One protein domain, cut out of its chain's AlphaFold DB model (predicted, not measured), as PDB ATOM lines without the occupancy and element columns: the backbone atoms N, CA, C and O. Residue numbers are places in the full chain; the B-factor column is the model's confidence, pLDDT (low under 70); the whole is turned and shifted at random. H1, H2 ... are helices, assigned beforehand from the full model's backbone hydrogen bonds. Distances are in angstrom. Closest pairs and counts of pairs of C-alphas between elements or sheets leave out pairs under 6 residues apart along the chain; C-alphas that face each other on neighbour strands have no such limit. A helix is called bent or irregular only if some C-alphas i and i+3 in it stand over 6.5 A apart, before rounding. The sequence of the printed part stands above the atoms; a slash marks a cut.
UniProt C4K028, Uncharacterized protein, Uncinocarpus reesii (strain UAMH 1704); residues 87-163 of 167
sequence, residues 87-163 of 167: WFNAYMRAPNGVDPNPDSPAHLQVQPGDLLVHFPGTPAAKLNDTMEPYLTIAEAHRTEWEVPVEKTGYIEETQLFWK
ATOM      1  N   TRP A  87     -19.911 -32.114  34.583       95.62
ATOM      2  CA  TRP A  87     -19.602 -31.477  35.863       95.62
ATOM      3  C   TRP A  87     -20.473 -32.005  37.002       95.62
ATOM      4  O   TRP A  87     -19.983 -32.182  38.113       95.62
ATOM      5  N   PHE A  88     -21.749 -32.277  36.731       95.50
ATOM      6  CA  PHE A  88     -22.687 -32.724  37.761       95.50
ATOM      7  C   PHE A  88     -23.890 -33.505  37.211       95.50
ATOM      8  O   PHE A  88     -24.886 -33.637  37.897       95.50
ATOM      9  N   ASN A  89     -23.842 -34.021  35.984       96.38
ATOM     10  CA  ASN A  89     -24.905 -34.836  35.380       96.38
ATOM     11  C   ASN A  89     -24.336 -35.899  34.422       96.38
ATOM     12  O   ASN A  89     -25.021 -36.286  33.480       96.38
ATOM     13  N   ALA A  90     -23.086 -36.345  34.618       96.69
ATOM     14  CA  ALA A  90     -22.432 -37.305  33.727       96.69
ATOM     15  C   ALA A  90     -23.278 -38.572  33.553       96.69
ATOM     16  O   ALA A  90     -23.724 -39.165  34.531       96.69
ATOM     17  N   TYR A  91     -23.501 -38.996  32.314       96.69
ATOM     18  CA  TYR A  91     -24.327 -40.161  32.036       96.69
ATOM     19  C   TYR A  91     -23.654 -41.468  32.413       96.69
ATOM     20  O   TYR A  91     -22.433 -41.610  32.372       96.69
ATOM     21  N   MET A  92     -24.474 -42.448  32.773       96.31
ATOM     22  CA  MET A  92     -23.992 -43.793  33.036       96.31
ATOM     23  C   MET A  92     -23.256 -44.377  31.816       96.31
ATOM     24  O   MET A  92     -23.622 -44.159  30.655       96.31
ATOM     25  N   ARG A  93     -22.210 -45.143  32.113       96.56
ATOM     26  CA  ARG A  93     -21.514 -46.034  31.181       96.56
ATOM     27  C   ARG A  93     -22.369 -47.281  30.900       96.56
ATOM     28  O   ARG A  93     -23.571 -47.304  31.172       96.56
ATOM     29  N   ALA A  94     -21.790 -48.305  30.282       95.75
ATOM     30  CA  ALA A  94     -22.464 -49.587  30.089       95.75
ATOM     31  C   ALA A  94     -22.928 -50.174  31.443       95.75
ATOM     32  O   ALA A  94     -22.466 -49.728  32.497       95.75
ATOM     33  N   PRO A  95     -23.806 -51.195  31.460       94.75
ATOM     34  CA  PRO A  95     -24.316 -51.767  32.709       94.75
ATOM     35  C   PRO A  95     -23.236 -52.222  33.702       94.75
ATOM     36  O   PRO A  95     -23.483 -52.221  34.896       94.75
ATOM     37  N   ASN A  96     -22.025 -52.558  33.248       94.56
ATOM     38  CA  ASN A  96     -20.910 -52.916  34.131       94.56
ATOM     39  C   ASN A  96     -20.187 -51.716  34.779       94.56
ATOM     40  O   ASN A  96     -19.227 -51.920  35.516       94.56
ATOM     41  N   GLY A  97     -20.590 -50.482  34.471       94.06
ATOM     42  CA  GLY A  97     -20.001 -49.243  34.982       94.06
ATOM     43  C   GLY A  97     -18.642 -48.854  34.396       94.06
ATOM     44  O   GLY A  97     -18.147 -47.767  34.691       94.06
ATOM     45  N   VAL A  98     -18.044 -49.689  33.540       94.62
ATOM     46  CA  VAL A  98     -16.669 -49.508  33.043       94.62
ATOM     47  C   VAL A  98     -16.607 -49.356  31.532       94.62
ATOM     48  O   VAL A  98     -15.829 -48.542  31.048       94.62
ATOM     49  N   ASP A  99     -17.391 -50.099  30.764       96.38
ATOM     50  CA  ASP A  99     -17.310 -50.009  29.307       96.38
ATOM     51  C   ASP A  99     -18.110 -48.811  28.785       96.38
ATOM     52  O   ASP A  99     -19.103 -48.417  29.394       96.38
ATOM     53  N   PRO A 100     -17.717 -48.186  27.662       95.94
ATOM     54  CA  PRO A 100     -18.536 -47.152  27.041       95.94
ATOM     55  C   PRO A 100     -19.950 -47.663  26.739       95.94
ATOM     56  O   PRO A 100     -20.123 -48.722  26.138       95.94
ATOM     57  N   ASN A 101     -20.963 -46.888  27.118       95.50
ATOM     58  CA  ASN A 101     -22.337 -47.143  26.708       95.50
ATOM     59  C   ASN A 101     -22.494 -46.795  25.215       95.50
ATOM     60  O   ASN A 101     -22.247 -45.639  24.862       95.50
ATOM     61  N   PRO A 102     -22.895 -47.725  24.331       94.19
ATOM     62  CA  PRO A 102     -23.104 -47.408  22.917       94.19
ATOM     63  C   PRO A 102     -24.283 -46.450  22.678       94.19
ATOM     64  O   PRO A 102     -24.314 -45.778  21.649       94.19
ATOM     65  N   ASP A 103     -25.216 -46.341  23.629       91.06
ATOM     66  CA  ASP A 103     -26.453 -45.568  23.480       91.06
ATOM     67  C   ASP A 103     -26.287 -44.075  23.810       91.06
ATOM     68  O   ASP A 103     -27.228 -43.294  23.674       91.06
ATOM     69  N   SER A 104     -25.098 -43.644  24.252       91.31
ATOM     70  CA  SER A 104     -24.821 -42.235  24.546       91.31
ATOM     71  C   SER A 104     -23.415 -41.810  24.106       91.31
ATOM     72  O   SER A 104     -22.484 -42.613  24.125       91.31
ATOM     73  N   PRO A 105     -23.194 -40.537  23.733       93.50
ATOM     74  CA  PRO A 105     -21.866 -40.049  23.380       93.50
ATOM     75  C   PRO A 105     -20.868 -40.182  24.538       93.50
ATOM     76  O   PRO A 105     -21.120 -39.705  25.643       93.50
ATOM     77  N   ALA A 106     -19.685 -40.740  24.269       93.19
ATOM     78  CA  ALA A 106     -18.659 -40.996  25.288       93.19
ATOM     79  C   ALA A 106     -18.215 -39.744  26.073       93.19
ATOM     80  O   ALA A 106     -17.853 -39.838  27.242       93.19
ATOM     81  N   HIS A 107     -18.265 -38.559  25.456       93.44
ATOM     82  CA  HIS A 107     -17.904 -37.295  26.111       93.44
ATOM     83  C   HIS A 107     -18.960 -36.788  27.108       93.44
ATOM     84  O   HIS A 107     -18.706 -35.806  27.800       93.44
ATOM     85  N   LEU A 108     -20.136 -37.420  27.168       95.12
ATOM     86  CA  LEU A 108     -21.201 -37.125  28.130       95.12
ATOM     87  C   LEU A 108     -21.285 -38.176  29.238       95.12
ATOM     88  O   LEU A 108     -21.956 -37.935  30.235       95.12
ATOM     89  N   GLN A 109     -20.610 -39.316  29.076       97.00
ATOM     90  CA  GLN A 109     -20.576 -40.387  30.066       97.00
ATOM     91  C   GLN A 109     -19.593 -40.070  31.198       97.00
ATOM     92  O   GLN A 109     -18.627 -39.333  30.991       97.00
ATOM     93  N   VAL A 110     -19.823 -40.660  32.372       97.00
ATOM     94  CA  VAL A 110     -18.924 -40.571  33.526       97.00
ATOM     95  C   VAL A 110     -17.529 -41.080  33.168       97.00
ATOM     96  O   VAL A 110     -17.363 -42.115  32.517       97.00
ATOM     97  N   GLN A 111     -16.516 -40.350  33.617       95.44
ATOM     98  CA  GLN A 111     -15.109 -40.717  33.524       95.44
ATOM     99  C   GLN A 111     -14.463 -40.731  34.918       95.44
ATOM    100  O   GLN A 111     -14.993 -40.129  35.852       95.44
ATOM    101  N   PRO A 112     -13.304 -41.392  35.069       94.94
ATOM    102  CA  PRO A 112     -12.398 -41.177  36.191       94.94
ATOM    103  C   PRO A 112     -12.325 -39.731  36.692       94.94
ATOM    104  O   PRO A 112     -12.028 -38.823  35.918       94.94
ATOM    105  N   GLY A 113     -12.560 -39.528  37.990       94.31
ATOM    106  CA  GLY A 113     -12.517 -38.209  38.623       94.31
ATOM    107  C   GLY A 113     -13.777 -37.351  38.475       94.31
ATOM    108  O   GLY A 113     -13.823 -36.276  39.080       94.31
ATOM    109  N   ASP A 114     -14.792 -37.795  37.724       95.69
ATOM    110  CA  ASP A 114     -16.081 -37.102  37.686       95.69
ATOM    111  C   ASP A 114     -16.794 -37.178  39.045       95.69
ATOM    112  O   ASP A 114     -16.667 -38.147  39.793       95.69
ATOM    113  N   LEU A 115     -17.574 -36.142  39.362       94.44
ATOM    114  CA  LEU A 115     -18.216 -35.993  40.667       94.44
ATOM    115  C   LEU A 115     -19.333 -37.016  40.926       94.44
ATOM    116  O   LEU A 115     -19.497 -37.466  42.060       94.44
ATOM    117  N   LEU A 116     -20.155 -37.311  39.915       94.50
ATOM    118  CA  LEU A 116     -21.356 -38.132  40.071       94.50
ATOM    119  C   LEU A 116     -21.785 -38.797  38.763       94.50
ATOM    120  O   LEU A 116     -21.409 -38.354  37.677       94.50
ATOM    121  N   VAL A 117     -22.636 -39.818  38.887       96.06
ATOM    122  CA  VAL A 117     -23.279 -40.516  37.767       96.06
ATOM    123  C   VAL A 117     -24.782 -40.269  37.795       96.06
ATOM    124  O   VAL A 117     -25.434 -40.444  38.821       96.06
ATOM    125  N   HIS A 118     -25.332 -39.885  36.650       95.44
ATOM    126  CA  HIS A 118     -26.756 -39.726  36.402       95.44
ATOM    127  C   HIS A 118     -27.272 -40.958  35.643       95.44
ATOM    128  O   HIS A 118     -26.768 -41.304  34.571       95.44
ATOM    129  N   PHE A 119     -28.305 -41.595  36.197       94.88
ATOM    130  CA  PHE A 119     -29.009 -42.754  35.640       94.88
ATOM    131  C   PHE A 119     -30.394 -42.353  35.082       94.88
ATOM    132  O   PHE A 119     -31.422 -42.732  35.653       94.88
ATOM    133  N   PRO A 120     -30.469 -41.518  34.024       90.00
ATOM    134  CA  PRO A 120     -31.745 -41.022  33.520       90.00
ATOM    135  C   PRO A 120     -32.591 -42.168  32.956       90.00
ATOM    136  O   PRO A 120     -32.104 -43.024  32.221       90.00
ATOM    137  N   GLY A 121     -33.886 -42.162  33.269       88.94
ATOM    138  CA  GLY A 121     -34.831 -43.130  32.710       88.94
ATOM    139  C   GLY A 121     -34.744 -44.541  33.294       88.94
ATOM    140  O   GLY A 121     -35.517 -45.395  32.868       88.94
ATOM    141  N   THR A 122     -33.877 -44.797  34.281       92.44
ATOM    142  CA  THR A 122     -33.853 -46.074  35.003       92.44
ATOM    143  C   THR A 122     -35.160 -46.266  35.779       92.44
ATOM    144  O   THR A 122     -35.448 -45.493  36.697       92.44
ATOM    145  N   PRO A 123     -35.972 -47.294  35.460       93.00
ATOM    146  CA  PRO A 123     -37.203 -47.556  36.196       93.00
ATOM    147  C   PRO A 123     -36.908 -47.934  37.649       93.00
ATOM    148  O   PRO A 123     -35.939 -48.641  37.918       93.00
ATOM    149  N   ALA A 124     -37.796 -47.571  38.578       92.75
ATOM    150  CA  ALA A 124     -37.631 -47.886  40.003       92.75
ATOM    151  C   ALA A 124     -37.381 -49.387  40.265       92.75
ATOM    152  O   ALA A 124     -36.533 -49.746  41.075       92.75
ATOM    153  N   ALA A 125     -38.053 -50.270  39.516       96.19
ATOM    154  CA  ALA A 125     -37.883 -51.723  39.620       96.19
ATOM    155  C   ALA A 125     -36.501 -52.240  39.162       96.19
ATOM    156  O   ALA A 125     -36.165 -53.389  39.423       96.19
ATOM    157  N   LYS A 126     -35.723 -51.412  38.457       95.31
ATOM    158  CA  LYS A 126     -34.396 -51.724  37.905       95.31
ATOM    159  C   LYS A 126     -33.279 -50.881  38.510       95.31
ATOM    160  O   LYS A 126     -32.134 -50.985  38.073       95.31
ATOM    161  N   LEU A 127     -33.600 -50.059  39.510       93.00
ATOM    162  CA  LEU A 127     -32.645 -49.145  40.120       93.00
ATOM    163  C   LEU A 127     -31.458 -49.896  40.729       93.00
ATOM    164  O   LEU A 127     -30.319 -49.560  40.423       93.00
ATOM    165  N   ASN A 128     -31.726 -50.953  41.503       94.56
ATOM    166  CA  ASN A 128     -30.678 -51.766  42.124       94.56
ATOM    167  C   ASN A 128     -29.781 -52.419  41.066       94.56
ATOM    168  O   ASN A 128     -28.578 -52.190  41.090       94.56
ATOM    169  N   ASP A 129     -30.374 -53.119  40.089       95.50
ATOM    170  CA  ASP A 129     -29.649 -53.762  38.982       95.50
ATOM    171  C   ASP A 129     -28.735 -52.775  38.232       95.50
ATOM    172  O   ASP A 129     -27.653 -53.133  37.774       95.50
ATOM    173  N   THR A 130     -29.181 -51.523  38.081       95.75
ATOM    174  CA  THR A 130     -28.430 -50.490  37.358       95.75
ATOM    175  C   THR A 130     -27.316 -49.889  38.214       95.75
ATOM    176  O   THR A 130     -26.234 -49.617  37.700       95.75
ATOM    177  N   MET A 131     -27.569 -49.649  39.504       96.50
ATOM    178  CA  MET A 131     -26.626 -48.961  40.391       96.50
ATOM    179  C   MET A 131     -25.565 -49.887  40.986       96.50
ATOM    180  O   MET A 131     -24.452 -49.431  41.231       96.50
ATOM    181  N   GLU A 132     -25.877 -51.160  41.223       97.44
ATOM    182  CA  GLU A 132     -25.000 -52.101  41.934       97.44
ATOM    183  C   GLU A 132     -23.575 -52.190  41.344       97.44
ATOM    184  O   GLU A 132     -22.611 -52.096  42.114       97.44
ATOM    185  N   PRO A 133     -23.370 -52.248  40.012       96.81
ATOM    186  CA  PRO A 133     -22.022 -52.249  39.436       96.81
ATOM    187  C   PRO A 133     -21.246 -50.949  39.691       96.81
ATOM    188  O   PRO A 133     -20.042 -50.982  39.942       96.81
ATOM    189  N   TYR A 134     -21.927 -49.800  39.688       97.00
ATOM    190  CA  TYR A 134     -21.320 -48.493  39.966       97.00
ATOM    191  C   TYR A 134     -20.974 -48.334  41.444       97.00
ATOM    192  O   TYR A 134     -19.908 -47.815  41.771       97.00
ATOM    193  N   LEU A 135     -21.847 -48.818  42.331       96.94
ATOM    194  CA  LEU A 135     -21.583 -48.864  43.767       96.94
ATOM    195  C   LEU A 135     -20.381 -49.759  44.065       96.94
ATOM    196  O   LEU A 135     -19.479 -49.333  44.770       96.94
ATOM    197  N   THR A 136     -20.294 -50.927  43.426       97.19
ATOM    198  CA  THR A 136     -19.132 -51.822  43.548       97.19
ATOM    199  C   THR A 136     -17.826 -51.128  43.132       97.19
ATOM    200  O   THR A 136     -16.787 -51.333  43.756       97.19
ATOM    201  N   ILE A 137     -17.851 -50.296  42.083       95.94
ATOM    202  CA  ILE A 137     -16.685 -49.499  41.664       95.94
ATOM    203  C   ILE A 137     -16.329 -48.451  42.724       95.94
ATOM    204  O   ILE A 137     -15.154 -48.328  43.075       95.94
ATOM    205  N   ALA A 138     -17.323 -47.718  43.230       95.25
ATOM    206  CA  ALA A 138     -17.124 -46.680  44.236       95.25
ATOM    207  C   ALA A 138     -16.586 -47.257  45.559       95.25
ATOM    208  O   ALA A 138     -15.607 -46.753  46.098       95.25
ATOM    209  N   GLU A 139     -17.165 -48.356  46.043       96.94
ATOM    210  CA  GLU A 139     -16.773 -49.037  47.285       96.94
ATOM    211  C   GLU A 139     -15.399 -49.715  47.191       96.94
ATOM    212  O   GLU A 139     -14.740 -49.946  48.204       96.94
ATOM    213  N   ALA A 140     -14.931 -50.017  45.978       97.31
ATOM    214  CA  ALA A 140     -13.600 -50.573  45.768       97.31
ATOM    215  C   ALA A 140     -12.472 -49.540  45.938       97.31
ATOM    216  O   ALA A 140     -11.308 -49.947  45.929       97.31
ATOM    217  N   HIS A 141     -12.782 -48.239  46.057       95.25
ATOM    218  CA  HIS A 141     -11.807 -47.155  46.256       95.25
ATOM    219  C   HIS A 141     -10.608 -47.234  45.293       95.25
ATOM    220  O   HIS A 141      -9.438 -47.102  45.665       95.25
ATOM    221  N   ARG A 142     -10.884 -47.536  44.017       94.19
ATOM    222  CA  ARG A 142      -9.829 -47.707  43.015       94.19
ATOM    223  C   ARG A 142      -9.230 -46.350  42.677       94.19
ATOM    224  O   ARG A 142      -9.942 -45.442  42.253       94.19
ATOM    225  N   THR A 143      -7.905 -46.245  42.741       93.88
ATOM    226  CA  THR A 143      -7.163 -45.009  42.425       93.88
ATOM    227  C   THR A 143      -7.395 -44.502  41.001       93.88
ATOM    228  O   THR A 143      -7.170 -43.333  40.714       93.88
ATOM    229  N   GLU A 144      -7.809 -45.391  40.095       94.38
ATOM    230  CA  GLU A 144      -8.179 -45.043  38.722       94.38
ATOM    231  C   GLU A 144      -9.468 -44.213  38.646       94.38
ATOM    232  O   GLU A 144      -9.623 -43.474  37.687       94.38
ATOM    233  N   TRP A 145     -10.367 -44.305  39.633       94.94
ATOM    234  CA  TRP A 145     -11.616 -43.537  39.709       94.94
ATOM    235  C   TRP A 145     -11.537 -42.414  40.748       94.94
ATOM    236  O   TRP A 145     -12.066 -41.328  40.514       94.94
ATOM    237  N   GLU A 146     -10.826 -42.641  41.856       94.44
ATOM    238  CA  GLU A 146     -10.593 -41.658  42.921       94.44
ATOM    239  C   GLU A 146      -9.414 -40.735  42.600       94.44
ATOM    240  O   GLU A 146      -8.332 -40.790  43.188       94.44
ATOM    241  N   VAL A 147      -9.631 -39.873  41.615       94.88
ATOM    242  CA  VAL A 147      -8.625 -38.921  41.153       94.88
ATOM    243  C   VAL A 147      -8.579 -37.708  42.100       94.88
ATOM    244  O   VAL A 147      -9.628 -37.128  42.394       94.88
ATOM    245  N   PRO A 148      -7.390 -37.268  42.569       93.25
ATOM    246  CA  PRO A 148      -7.256 -36.022  43.325       93.25
ATOM    247  C   PRO A 148      -7.835 -34.828  42.559       93.25
ATOM    248  O   PRO A 148      -7.668 -34.745  41.344       93.25
ATOM    249  N   VAL A 149      -8.468 -33.884  43.262       91.12
ATOM    250  CA  VAL A 149      -9.152 -32.717  42.664       91.12
ATOM    251  C   VAL A 149      -8.261 -31.915  41.714       91.12
ATOM    252  O   VAL A 149      -8.722 -31.432  40.684       91.12
ATOM    253  N   GLU A 150      -6.969 -31.821  42.007       92.44
ATOM    254  CA  GLU A 150      -5.984 -31.110  41.189       92.44
ATOM    255  C   GLU A 150      -5.758 -31.781  39.825       92.44
ATOM    256  O   GLU A 150      -5.217 -31.162  38.915       92.44
ATOM    257  N   LYS A 151      -6.160 -33.049  39.682       94.00
ATOM    258  CA  LYS A 151      -5.985 -33.871  38.481       94.00
ATOM    259  C   LYS A 151      -7.291 -34.166  37.740       94.00
ATOM    260  O   LYS A 151      -7.231 -34.775  36.679       94.00
ATOM    261  N   THR A 152      -8.453 -33.753  38.257       92.94
ATOM    262  CA  THR A 152      -9.743 -33.988  37.577       92.94
ATOM    263  C   THR A 152     -10.005 -33.013  36.428       92.94
ATOM    264  O   THR A 152     -10.902 -33.243  35.630       92.94
ATOM    265  N   GLY A 153      -9.270 -31.897  36.365       92.75
ATOM    266  CA  GLY A 153      -9.493 -30.817  35.395       92.75
ATOM    267  C   GLY A 153     -10.550 -29.790  35.819       92.75
ATOM    268  O   GLY A 153     -10.535 -28.671  35.312       92.75
ATOM    269  N   TYR A 154     -11.401 -30.091  36.810       94.62
ATOM    270  CA  TYR A 154     -12.512 -29.206  37.199       94.62
ATOM    271  C   TYR A 154     -12.067 -27.791  37.586       94.62
ATOM    272  O   TYR A 154     -12.736 -26.826  37.218       94.62
ATOM    273  N   ILE A 155     -10.944 -27.637  38.296       93.81
ATOM    274  CA  ILE A 155     -10.439 -26.312  38.696       93.81
ATOM    275  C   ILE A 155     -10.118 -25.460  37.459       93.81
ATOM    276  O   ILE A 155     -10.566 -24.321  37.360       93.81
ATOM    277  N   GLU A 156      -9.353 -26.004  36.516       95.19
ATOM    278  CA  GLU A 156      -8.919 -25.267  35.327       95.19
ATOM    279  C   GLU A 156     -10.092 -25.012  34.372       95.19
ATOM    280  O   GLU A 156     -10.267 -23.895  33.880       95.19
ATOM    281  N   GLU A 157     -10.939 -26.023  34.160       95.69
ATOM    282  CA  GLU A 157     -12.109 -25.931  33.287       95.69
ATOM    283  C   GLU A 157     -13.117 -24.890  33.777       95.69
ATOM    284  O   GLU A 157     -13.583 -24.068  32.986       95.69
ATOM    285  N   THR A 158     -13.443 -24.886  35.072       96.00
ATOM    286  CA  THR A 158     -14.401 -23.930  35.649       96.00
ATOM    287  C   THR A 158     -13.859 -22.506  35.613       96.00
ATOM    288  O   THR A 158     -14.579 -21.586  35.219       96.00
ATOM    289  N   GLN A 159     -12.576 -22.305  35.926       94.81
ATOM    290  CA  GLN A 159     -11.930 -20.995  35.813       94.81
ATOM    291  C   GLN A 159     -11.966 -20.467  34.376       94.81
ATOM    292  O   GLN A 159     -12.329 -19.308  34.146       94.81
ATOM    293  N   LEU A 160     -11.619 -21.309  33.397       96.38
ATOM    294  CA  LEU A 160     -11.651 -20.940  31.985       96.38
ATOM    295  C   LEU A 160     -13.081 -20.651  31.507       96.38
ATOM    296  O   LEU A 160     -13.311 -19.657  30.816       96.38
ATOM    297  N   PHE A 161     -14.043 -21.484  31.899       96.69
ATOM    298  CA  PHE A 161     -15.457 -21.315  31.579       96.69
ATOM    299  C   PHE A 161     -15.990 -19.968  32.080       96.69
ATOM    300  O   PHE A 161     -16.545 -19.186  31.302       96.69
ATOM    301  N   TRP A 162     -15.760 -19.649  33.357       96.31
ATOM    302  CA  TRP A 162     -16.229 -18.398  33.949       96.31
ATOM    303  C   TRP A 162     -15.555 -17.174  33.340       96.31
ATOM    304  O   TRP A 162     -16.239 -16.196  33.049       96.31
ATOM    305  N   LYS A 163     -14.254 -17.251  33.036       94.81
ATOM    306  CA  LYS A 163     -13.536 -16.189  32.315       94.81
ATOM    307  C   LYS A 163     -14.149 -15.908  30.938       94.81
ATOM    308  O   LYS A 163     -14.211 -14.751  30.521       94.81
TER     309      LYS A 163
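What this domain is: This is residues 87 to 163 of the 167 residues of an uncharacterized protein of Uncinocarpus reesii (strain UAMH 1704) (UniProt C4K028). There is little regular structure here: a looping stretch, residues 87 to 123, makes the main body, with the kinked helix H1 beside it. A long link then leads to the shorter helix H2, set off at the other end of the elongated outline. The printed part has 77 residues with two named helices, H1 then H2, and no named strand; the class is all helix, though named elements hold only 26 residues. It is only just compact, close to loose, with a radius of gyration of the C-alphas of 13.5 A and spans of 43 by 25 by 20 A.

How they stand to each other: H1, residues 124 to 139, has a kink of 41 degrees near residue 133. It is irregular: C-alphas 125 and 128 are 7.6 A apart. H2, residues 154 to 163, is apart from H1. In H2 every O i to N i+4 pair is within hydrogen-bond range; in H1, 8 of 12 are.

Where its parts are: H1 measures 22.1 A from C-alpha 124 at (-37.631, -47.886, 40.003) to C-alpha 139. H2 measures 13.9 A and ends with C-alpha 163 at (-13.536, -16.189, 32.315).

The domain as a whole: The C-alphas farthest apart, of Ala 125 and Lys 163, are 43.7 A apart. The link from H1 to H2 is long, 14 residues. The printed part has no cut, and no printed residue is under 70 in pLDDT.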